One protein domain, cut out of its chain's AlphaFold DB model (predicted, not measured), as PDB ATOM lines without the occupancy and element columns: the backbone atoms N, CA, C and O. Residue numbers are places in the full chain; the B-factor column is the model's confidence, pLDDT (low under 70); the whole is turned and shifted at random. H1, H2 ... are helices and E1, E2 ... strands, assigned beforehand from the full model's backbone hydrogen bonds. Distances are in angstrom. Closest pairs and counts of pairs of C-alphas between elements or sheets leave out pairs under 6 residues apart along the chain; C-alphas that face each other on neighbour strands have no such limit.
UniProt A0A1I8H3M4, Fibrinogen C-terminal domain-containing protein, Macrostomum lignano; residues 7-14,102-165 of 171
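What this domain is: This is residues 7 to 14 and 102 to 165 of the 171 residues of the protein "Fibrinogen C-terminal domain-containing protein" of Macrostomum lignano (UniProt A0A1I8H3M4). A strongly twisted sheet of four strands has helix H2 over one face; beyond it, H1 and the links before and after it, of which the one from H1 to H2 is long, make a second, looser part. The 72 printed residues run E1, E2, E3, H1, H2, E4. The sheet, E2 E3 E1 E4, is antiparallel; the class is mixed. It is compact, radius of gyration of the C-alphas 12.5 A, spanning 33 by 28 by 18 A.

Where its parts are: Find C-alpha 110 at (-54.034, 56.241, 10.543); E3 runs 21.5 A to residue 118, bending by 69 degrees at 115. Beside it are E1, 7 to 11, and E2, 104 to 107. E4, 159 to 164, spans 16.7 A to (-47.673, 46.152, 25.162). H1 is 129 to 134, H2 146 to 153.

How they stand to each other: Look at N 10 and O 113, 2.9 A, for E3 and E1; N 9 and O 161, 2.9 A, for E1 and E4; N 105 and O 112, 2.9 A, for the hairpin E2 and E3. H2 is on the sheet, height 9.4 A; its closest C-alphas to E3 are Ile 149 and Ile 115, 7.2 A. H1 touches H2, C-alphas 133 and 146 at 4.6 A, and is not on the sheet. E3, H1 H2, E4 form a split strand-helix-strand unit, E1 between its strands, the crossover right-handed. Every O i to N i+4 pair in H1 and H2 is within hydrogen-bond range.

The domain as a whole: Residues 15 to 101 are not printed, a 16.3 A gap between C-alphas 14 and 102. H1 to H2 is a long link. Residues 7, 12 to 14 and 102 have pLDDT under 70.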
ATOM      1  N   ALA A   7     -49.639  43.780  20.846       69.69
ATOM      2  CA  ALA A   7     -50.085  43.968  19.473       69.69
ATOM      3  C   ALA A   7     -49.004  44.694  18.672       69.69
ATOM      4  O   ALA A   7     -48.503  45.744  19.077       69.69
ATOM      5  N   VAL A   8     -48.641  44.140  17.519       76.19
ATOM      6  CA  VAL A   8     -47.744  44.784  16.559       76.19
ATOM      7  C   VAL A   8     -48.528  45.049  15.289       76.19
ATOM      8  O   VAL A   8     -49.107  44.131  14.702       76.19
ATOM      9  N   ALA A   9     -48.536  46.303  14.855       76.94
ATOM     10  CA  ALA A   9     -49.290  46.733  13.694       76.94
ATOM     11  C   ALA A   9     -48.449  47.640  12.785       76.94
ATOM     12  O   ALA A   9     -47.628  48.431  13.251       76.94
ATOM     13  N   VAL A  10     -48.652  47.524  11.476       73.31
ATOM     14  CA  VAL A  10     -47.943  48.297  10.447       73.31
ATOM     15  C   VAL A  10     -48.924  49.261   9.792       73.31
ATOM     16  O   VAL A  10     -49.983  48.836   9.334       73.31
ATOM     17  N   ALA A  11     -48.585  50.548   9.738       73.56
ATOM     18  CA  ALA A  11     -49.393  51.541   9.048       73.56
ATOM     19  C   ALA A  11     -49.202  51.427   7.538       73.56
ATOM     20  O   ALA A  11     -48.074  51.403   7.030       73.56
ATOM     21  N   LEU A  12     -50.313  51.431   6.813       68.19
ATOM     22  CA  LEU A  12     -50.294  51.528   5.364       68.19
ATOM     23  C   LEU A  12     -50.245  53.016   5.004       68.19
ATOM     24  O   LEU A  12     -51.251  53.713   5.075       68.19
ATOM     25  N   CYS A  13     -49.062  53.533   4.651       54.62
ATOM     26  CA  CYS A  13     -48.946  54.893   4.125       54.62
ATOM     27  C   CYS A  13     -49.698  54.975   2.787       54.62
ATOM     28  O   CYS A  13     -49.191  54.545   1.752       54.62
ATOM     29  N   SER A  14     -50.922  55.501   2.810       52.03
ATOM     30  CA  SER A  14     -51.751  55.696   1.624       52.03
ATOM     31  C   SER A  14     -51.239  56.886   0.807       52.03
ATOM     32  O   SER A  14     -51.730  58.006   0.927       52.03
ATOM     33  N   LYS A 102     -58.186  40.325   7.471       63.78
ATOM     34  CA  LYS A 102     -57.392  41.554   7.548       63.78
ATOM     35  C   LYS A 102     -57.819  42.339   8.796       63.78
ATOM     36  O   LYS A 102     -58.836  43.028   8.783       63.78
ATOM     37  N   ARG A 103     -57.067  42.217   9.893       75.44
ATOM     38  CA  ARG A 103     -57.355  42.936  11.137       75.44
ATOM     39  C   ARG A 103     -56.778  44.336  11.025       75.44
ATOM     40  O   ARG A 103     -55.565  44.521  11.095       75.44
ATOM     41  N   ILE A 104     -57.666  45.297  10.821       82.31
ATOM     42  CA  ILE A 104     -57.329  46.706  10.683       82.31
ATOM     43  C   ILE A 104     -57.758  47.462  11.934       82.31
ATOM     44  O   ILE A 104     -58.886  47.307  12.396       82.31
ATOM     45  N   VAL A 105     -56.863  48.294  12.463       83.62
ATOM     46  CA  VAL A 105     -57.137  49.209  13.574       83.62
ATOM     47  C   VAL A 105     -56.875  50.645  13.137       83.62
ATOM     48  O   VAL A 105     -55.933  50.921  12.396       83.62
ATOM     49  N   GLN A 106     -57.729  51.563  13.578       84.31
ATOM     50  CA  GLN A 106     -57.605  52.993  13.301       84.31
ATOM     51  C   GLN A 106     -57.044  53.686  14.535       84.31
ATOM     52  O   GLN A 106     -57.644  53.612  15.607       84.31
ATOM     53  N   ILE A 107     -55.899  54.355  14.400       83.69
ATOM     54  CA  ILE A 107     -55.259  55.049  15.518       83.69
ATOM     55  C   ILE A 107     -54.776  56.419  15.066       83.69
ATOM     56  O   ILE A 107     -53.977  56.526  14.140       83.69
ATOM     57  N   ASN A 108     -55.257  57.475  15.725       87.12
ATOM     58  CA  ASN A 108     -54.953  58.868  15.379       87.12
ATOM     59  C   ASN A 108     -55.215  59.197  13.892       87.12
ATOM     60  O   ASN A 108     -54.470  59.961  13.282       87.12
ATOM     61  N   GLY A 109     -56.255  58.596  13.301       85.25
ATOM     62  CA  GLY A 109     -56.610  58.775  11.887       85.25
ATOM     63  C   GLY A 109     -55.732  58.006  10.892       85.25
ATOM     64  O   GLY A 109     -55.859  58.225   9.691       85.25
ATOM     65  N   LEU A 110     -54.848  57.125  11.372       85.12
ATOM     66  CA  LEU A 110     -54.034  56.241  10.543       85.12
ATOM     67  C   LEU A 110     -54.545  54.800  10.608       85.12
ATOM     68  O   LEU A 110     -54.871  54.290  11.683       85.12
ATOM     69  N   GLU A 111     -54.538  54.135   9.454       86.69
ATOM     70  CA  GLU A 111     -54.886  52.725   9.321       86.69
ATOM     71  C   GLU A 111     -53.669  51.833   9.580       86.69
ATOM     72  O   GLU A 111     -52.658  51.935   8.879       86.69
ATOM     73  N   PHE A 112     -53.785  50.917  10.543       86.62
ATOM     74  CA  PHE A 112     -52.772  49.908  10.828       86.62
ATOM     75  C   PHE A 112     -53.309  48.501  10.600       86.62
ATOM     76  O   PHE A 112     -54.327  48.108  11.171       86.62
ATOM     77  N   GLN A 113     -52.573  47.705   9.832       88.00
ATOM     78  CA  GLN A 113     -52.789  46.270   9.749       88.00
ATOM     79  C   GLN A 113     -52.060  45.574  10.895       88.00
ATOM     80  O   GLN A 113     -50.846  45.720  11.045       88.00
ATOM     81  N   VAL A 114     -52.790  44.805  11.697       88.81
ATOM     82  CA  VAL A 114     -52.214  44.015  12.788       88.81
ATOM     83  C   VAL A 114     -51.486  42.813  12.189       88.81
ATOM     84  O   VAL A 114     -52.093  41.988  11.507       88.81
ATOM     85  N   ILE A 115     -50.181  42.726  12.439       90.56
ATOM     86  CA  ILE A 115     -49.311  41.656  11.928       90.56
ATOM     87  C   ILE A 115     -49.001  40.594  12.991       90.56
ATOM     88  O   ILE A 115     -48.665  39.460  12.652       90.56
ATOM     89  N   GLN A 116     -49.144  40.948  14.270       92.25
ATOM     90  CA  GLN A 116     -48.995  40.049  15.410       92.25
ATOM     91  C   GLN A 116     -49.926  40.515  16.534       92.25
ATOM     92  O   GLN A 116     -49.997  41.716  16.808       92.25
ATOM     93  N   HIS A 117     -50.622  39.585  17.179       89.00
ATOM     94  CA  HIS A 117     -51.382  39.861  18.395       89.00
ATOM     95  C   HIS A 117     -51.188  38.738  19.420       89.00
ATOM     96  O   HIS A 117     -51.230  37.564  19.058       89.00
ATOM     97  N   ARG A 118     -51.000  39.101  20.690       88.31
ATOM     98  CA  ARG A 118     -51.088  38.234  21.868       88.31
ATOM     99  C   ARG A 118     -52.130  38.819  22.796       88.31
ATOM    100  O   ARG A 118     -52.065  40.015  23.051       88.31
ATOM    101  N   SER A 119     -53.032  38.008  23.324       83.19
ATOM    102  CA  SER A 119     -53.878  38.381  24.457       83.19
ATOM    103  C   SER A 119     -54.051  37.249  25.456       83.19
ATOM    104  O   SER A 119     -53.932  37.498  26.646       83.19
ATOM    105  N   LYS A 120     -54.299  36.007  25.025       79.19
ATOM    106  CA  LYS A 120     -54.551  34.887  25.950       79.19
ATOM    107  C   LYS A 120     -53.273  34.196  26.405       79.19
ATOM    108  O   LYS A 120     -53.195  33.741  27.543       79.19
ATOM    109  N   GLY A 121     -52.271  34.135  25.532       77.94
ATOM    110  CA  GLY A 121     -50.994  33.487  25.817       77.94
ATOM    111  C   GLY A 121     -51.046  31.958  25.781       77.94
ATOM    112  O   GLY A 121     -50.080  31.326  26.199       77.94
ATOM    113  N   GLU A 122     -52.133  31.364  25.286       79.31
ATOM    114  CA  GLU A 122     -52.313  29.906  25.206       79.31
ATOM    115  C   GLU A 122     -51.603  29.320  23.981       79.31
ATOM    116  O   GLU A 122     -51.095  28.197  24.020       79.31
ATOM    117  N   LEU A 123     -51.508  30.096  22.899       80.62
ATOM    118  CA  LEU A 123     -50.845  29.658  21.682       80.62
ATOM    119  C   LEU A 123     -49.315  29.735  21.819       80.62
ATOM    120  O   LEU A 123     -48.746  30.790  22.118       80.62
ATOM    121  N   SER A 124     -48.629  28.626  21.526       84.06
ATOM    122  CA  SER A 124     -47.163  28.604  21.443       84.06
ATOM    123  C   SER A 124     -46.661  29.427  20.255       84.06
ATOM    124  O   SER A 124     -47.104  29.225  19.123       84.06
ATOM    125  N   PHE A 125     -45.684  30.299  20.517       90.62
ATOM    126  CA  PHE A 125     -44.912  31.028  19.501       90.62
ATOM    127  C   PHE A 125     -43.543  30.378  19.241       90.62
ATOM    128  O   PHE A 125     -42.813  30.820  18.366       90.62
ATOM    129  N   ALA A 126     -43.187  29.303  19.950       91.56
ATOM    130  CA  ALA A 126     -42.007  28.509  19.621       91.56
ATOM    131  C   ALA A 126     -42.331  27.612  18.416       91.56
ATOM    132  O   ALA A 126     -42.784  26.479  18.583       91.56
ATOM    133  N   ARG A 127     -42.176  28.168  17.211       87.94
ATOM    134  CA  ARG A 127     -42.572  27.561  15.934       87.94
ATOM    135  C   ARG A 127     -41.395  27.415  14.974       87.94
ATOM    136  O   ARG A 127     -40.362  28.065  15.129       87.94
ATOM    137  N   SER A 128     -41.565  26.545  13.984       85.12
ATOM    138  CA  SER A 128     -40.594  26.334  12.908       85.12
ATOM    139  C   SER A 128     -40.500  27.538  11.957       85.12
ATOM    140  O   SER A 128     -41.393  28.386  11.916       85.12
ATOM    141  N   TRP A 129     -39.433  27.599  11.148       89.75
ATOM    142  CA  TRP A 129     -39.280  28.627  10.106       89.75
ATOM    143  C   TRP A 129     -40.477  28.655   9.152       89.75
ATOM    144  O   TRP A 129     -41.049  29.713   8.916       89.75
ATOM    145  N   THR A 130     -40.891  27.487   8.658       79.88
ATOM    146  CA  THR A 130     -42.006  27.364   7.713       79.88
ATOM    147  C   THR A 130     -43.319  27.883   8.300       79.88
ATOM    148  O   THR A 130     -44.104  28.509   7.594       79.88
ATOM    149  N   GLU A 131     -43.575  27.683   9.593       81.69
ATOM    150  CA  GLU A 131     -44.754  28.266  10.246       81.69
ATOM    151  C   GLU A 131     -44.641  29.791  10.367       81.69
ATOM    152  O   GLU A 131     -45.614  30.500  10.123       81.69
ATOM    153  N   TYR A 132     -43.463  30.326  10.692       87.50
ATOM    154  CA  TYR A 132     -43.238  31.775  10.719       87.50
ATOM    155  C   TYR A 132     -43.343  32.426   9.336       87.50
ATOM    156  O   TYR A 132     -43.818  33.558   9.222       87.50
ATOM    157  N   GLU A 133     -42.924  31.721   8.291       82.38
ATOM    158  CA  GLU A 133     -43.037  32.153   6.902       82.38
ATOM    159  C   GLU A 133     -44.502  32.279   6.473       82.38
ATOM    160  O   GLU A 133     -44.925  33.355   6.040       82.38
ATOM    161  N   ASN A 134     -45.293  31.228   6.710       76.38
ATOM    162  CA  ASN A 134     -46.697  31.140   6.297       76.38
ATOM    163  C   ASN A 134     -47.672  31.906   7.210       76.38
ATOM    164  O   ASN A 134     -48.714  32.395   6.760       76.38
ATOM    165  N   GLY A 135     -47.342  32.019   8.496       83.06
ATOM    166  CA  GLY A 135     -48.244  32.503   9.535       83.06
ATOM    167  C   GLY A 135     -48.907  31.370  10.319       83.06
ATOM    168  O   GLY A 135     -49.061  30.247   9.843       83.06
ATOM    169  N   PHE A 136     -49.313  31.683  11.545       80.44
ATOM    170  CA  PHE A 136     -49.979  30.760  12.460       80.44
ATOM    171  C   PHE A 136     -50.819  31.536  13.476       80.44
ATOM    172  O   PHE A 136     -50.571  32.716  13.720       80.44
ATOM    173  N   GLY A 137     -51.782  30.870  14.108       79.88
ATOM    174  CA  GLY A 137     -52.540  31.442  15.218       79.88
ATOM    175  C   GLY A 137     -54.040  31.270  15.111       79.88
ATOM    176  O   GLY A 137     -54.539  30.562  14.239       79.88
ATOM    177  N   ASP A 138     -54.726  31.940  16.024       74.50
ATOM    178  CA  ASP A 138     -56.174  31.976  16.168       74.50
ATOM    179  C   ASP A 138     -56.681  33.429  16.262       74.50
ATOM    180  O   ASP A 138     -55.948  34.395  16.034       74.50
ATOM    181  N   ASP A 139     -57.961  33.606  16.593       73.44
ATOM    182  CA  ASP A 139     -58.597  34.925  16.688       73.44
ATOM    183  C   ASP A 139     -58.017  35.826  17.800       73.44
ATOM    184  O   ASP A 139     -58.289  37.033  17.838       73.44
ATOM    185  N   THR A 140     -57.249  35.258  18.728       77.50
ATOM    186  CA  THR A 140     -56.730  35.918  19.929       77.50
ATOM    187  C   THR A 140     -55.212  35.986  19.981       77.50
ATOM    188  O   THR A 140     -54.693  37.011  20.408       77.50
ATOM    189  N   ASP A 141     -54.500  34.974  19.504       84.94
ATOM    190  CA  ASP A 141     -53.045  34.930  19.461       84.94
ATOM    191  C   ASP A 141     -52.600  34.548  18.041       84.94
ATOM    192  O   ASP A 141     -52.875  33.436  17.592       84.94
ATOM    193  N   PHE A 142     -51.908  35.428  17.310       87.38
ATOM    194  CA  PHE A 142     -51.484  35.117  15.938       87.38
ATOM    195  C   PHE A 142     -50.229  35.839  15.452       87.38
ATOM    196  O   PHE A 142     -49.823  36.881  15.968       87.38
ATOM    197  N   TRP A 143     -49.663  35.276  14.386       89.56
ATOM    198  CA  TRP A 143     -48.616  35.809  13.526       89.56
ATOM    199  C   TRP A 143     -49.073  35.721  12.065       89.56
ATOM    200  O   TRP A 143     -49.415  34.642  11.581       89.56
ATOM    201  N   ILE A 144     -49.085  36.844  11.343       86.62
ATOM    202  CA  ILE A 144     -49.694  36.899  10.002       86.62
ATOM    203  C   ILE A 144     -48.890  36.145   8.922       86.62
ATOM    204  O   ILE A 144     -49.481  35.704   7.932       86.62
ATOM    205  N   GLY A 145     -47.579  35.969   9.131       88.06
ATOM    206  CA  GLY A 145     -46.634  35.331   8.203       88.06
ATOM    207  C   GLY A 145     -45.595  36.308   7.642       88.06
ATOM    208  O   GLY A 145     -45.928  37.442   7.294       88.06
ATOM    209  N   LEU A 146     -44.330  35.880   7.549       88.56
ATOM    210  CA  LEU A 146     -43.233  36.708   7.026       88.56
ATOM    211  C   LEU A 146     -43.428  37.068   5.552       88.56
ATOM    212  O   LEU A 146     -43.132  38.202   5.186       88.56
ATOM    213  N   GLN A 147     -43.963  36.160   4.731       83.75
ATOM    214  CA  GLN A 147     -44.228  36.439   3.313       83.75
ATOM    215  C   GLN A 147     -45.196  37.621   3.160       83.75
ATOM    216  O   GLN A 147     -44.911  38.584   2.452       83.75
ATOM    217  N   LYS A 148     -46.280  37.628   3.942       81.94
ATOM    218  CA  LYS A 148     -47.247  38.734   3.950       81.94
ATOM    219  C   LYS A 148     -46.649  40.015   4.516       81.94
ATOM    220  O   LYS A 148     -46.913  41.094   4.004       81.94
ATOM    221  N   ILE A 149     -45.826  39.934   5.564       87.94
ATOM    222  CA  ILE A 149     -45.134  41.119   6.091       87.94
ATOM    223  C   ILE A 149     -44.199  41.707   5.028       87.94
ATOM    224  O   ILE A 149     -44.148  42.928   4.877       87.94
ATOM    225  N   HIS A 150     -43.497  40.868   4.267       86.56
ATOM    226  CA  HIS A 150     -42.650  41.309   3.163       86.56
ATOM    227  C   HIS A 150     -43.464  42.042   2.086       86.56
ATOM    228  O   HIS A 150     -43.107  43.158   1.712       86.56
ATOM    229  N   GLU A 151     -44.608  41.492   1.674       84.69
ATOM    230  CA  GLU A 151     -45.531  42.139   0.727       84.69
ATOM    231  C   GLU A 151     -46.066  43.484   1.248       84.69
ATOM    232  O   GLU A 151     -46.113  44.472   0.515       84.69
ATOM    233  N   LEU A 152     -46.431  43.552   2.534       82.31
ATOM    234  CA  LEU A 152     -46.947  44.770   3.167       82.31
ATOM    235  C   LEU A 152     -45.888  45.861   3.303       82.31
ATOM    236  O   LEU A 152     -46.197  47.055   3.188       82.31
ATOM    237  N   THR A 153     -44.648  45.461   3.585       82.69
ATOM    238  CA  THR A 153     -43.537  46.388   3.799       82.69
ATOM    239  C   THR A 153     -42.918  46.859   2.495       82.69
ATOM    240  O   THR A 153     -42.616  48.046   2.395       82.69
ATOM    241  N   GLY A 154     -42.878  46.011   1.463       77.00
ATOM    242  CA  GLY A 154     -42.453  46.369   0.111       77.00
ATOM    243  C   GLY A 154     -41.179  47.224   0.088       77.00
ATOM    244  O   GLY A 154     -40.291  47.081   0.925       77.00
ATOM    245  N   SER A 155     -41.104  48.151  -0.869       76.06
ATOM    246  CA  SER A 155     -39.947  49.049  -1.035       76.06
ATOM    247  C   SER A 155     -40.157  50.452  -0.457       76.06
ATOM    248  O   SER A 155     -39.269  51.298  -0.569       76.06
ATOM    249  N   SER A 156     -41.335  50.745   0.104       78.50
ATOM    250  CA  SER A 156     -41.664  52.066   0.644       78.50
ATOM    251  C   SER A 156     -41.577  52.084   2.170       78.50
ATOM    252  O   SER A 156     -41.927  51.093   2.810       78.50
ATOM    253  N   PRO A 157     -41.149  53.203   2.785       83.12
ATOM    254  CA  PRO A 157     -41.135  53.323   4.236       83.12
ATOM    255  C   PRO A 157     -42.513  53.037   4.836       83.12
ATOM    256  O   PRO A 157     -43.532  53.525   4.340       83.12
ATOM    257  N   LYS A 158     -42.533  52.271   5.926       83.75
ATOM    258  CA  LYS A 158     -43.735  51.980   6.711       83.75
ATOM    259  C   LYS A 158     -43.546  52.432   8.145       83.75
ATOM    260  O   LYS A 158     -42.435  52.406   8.672       83.75
ATOM    261  N   LEU A 159     -44.651  52.791   8.787       88.12
ATOM    262  CA  LEU A 159     -44.674  53.049  10.219       88.12
ATOM    263  C   LEU A 159     -45.024  51.753  10.953       88.12
ATOM    264  O   LEU A 159     -46.044  51.137  10.664       88.12
ATOM    265  N   LEU A 160     -44.197  51.357  11.915       90.31
ATOM    266  CA  LEU A 160     -44.475  50.242  12.815       90.31
ATOM    267  C   LEU A 160     -44.931  50.792  14.165       90.31
ATOM    268  O   LEU A 160     -44.290  51.685  14.718       90.31
ATOM    269  N   ARG A 161     -46.010  50.235  14.712       88.88
ATOM    270  CA  ARG A 161     -46.489  50.512  16.065       88.88
ATOM    271  C   ARG A 161     -46.505  49.221  16.873       88.88
ATOM    272  O   ARG A 161     -47.013  48.203  16.410       88.88
ATOM    273  N   VAL A 162     -45.958  49.292  18.082       90.12
ATOM    274  CA  VAL A 162     -45.941  48.192  19.047       90.12
ATOM    275  C   VAL A 162     -46.643  48.668  20.308       90.12
ATOM    276  O   VAL A 162     -46.270  49.693  20.872       90.12
ATOM    277  N   GLU A 163     -47.651  47.920  20.732       87.62
ATOM    278  CA  GLU A 163     -48.367  48.127  21.985       87.62
ATOM    279  C   GLU A 163     -48.145  46.916  22.881       87.62
ATOM    280  O   GLU A 163     -48.257  45.775  22.432       87.62
ATOM    281  N   ALA A 164     -47.814  47.172  24.141       85.56
ATOM    282  CA  ALA A 164     -47.673  46.152  25.162       85.56
ATOM    283  C   ALA A 164     -48.251  46.687  26.472       85.56
ATOM    284  O   ALA A 164     -47.924  47.805  26.871       85.56
ATOM    285  N   VAL A 165     -49.091  45.891  27.126       77.88
ATOM    286  CA  VAL A 165     -49.590  46.176  28.479       77.88
ATOM    287  C   VAL A 165     -48.898  45.263  29.478       77.88
ATOM    288  O   VAL A 165     -48.592  44.103  29.177       77.88
TER     289      VAL A 165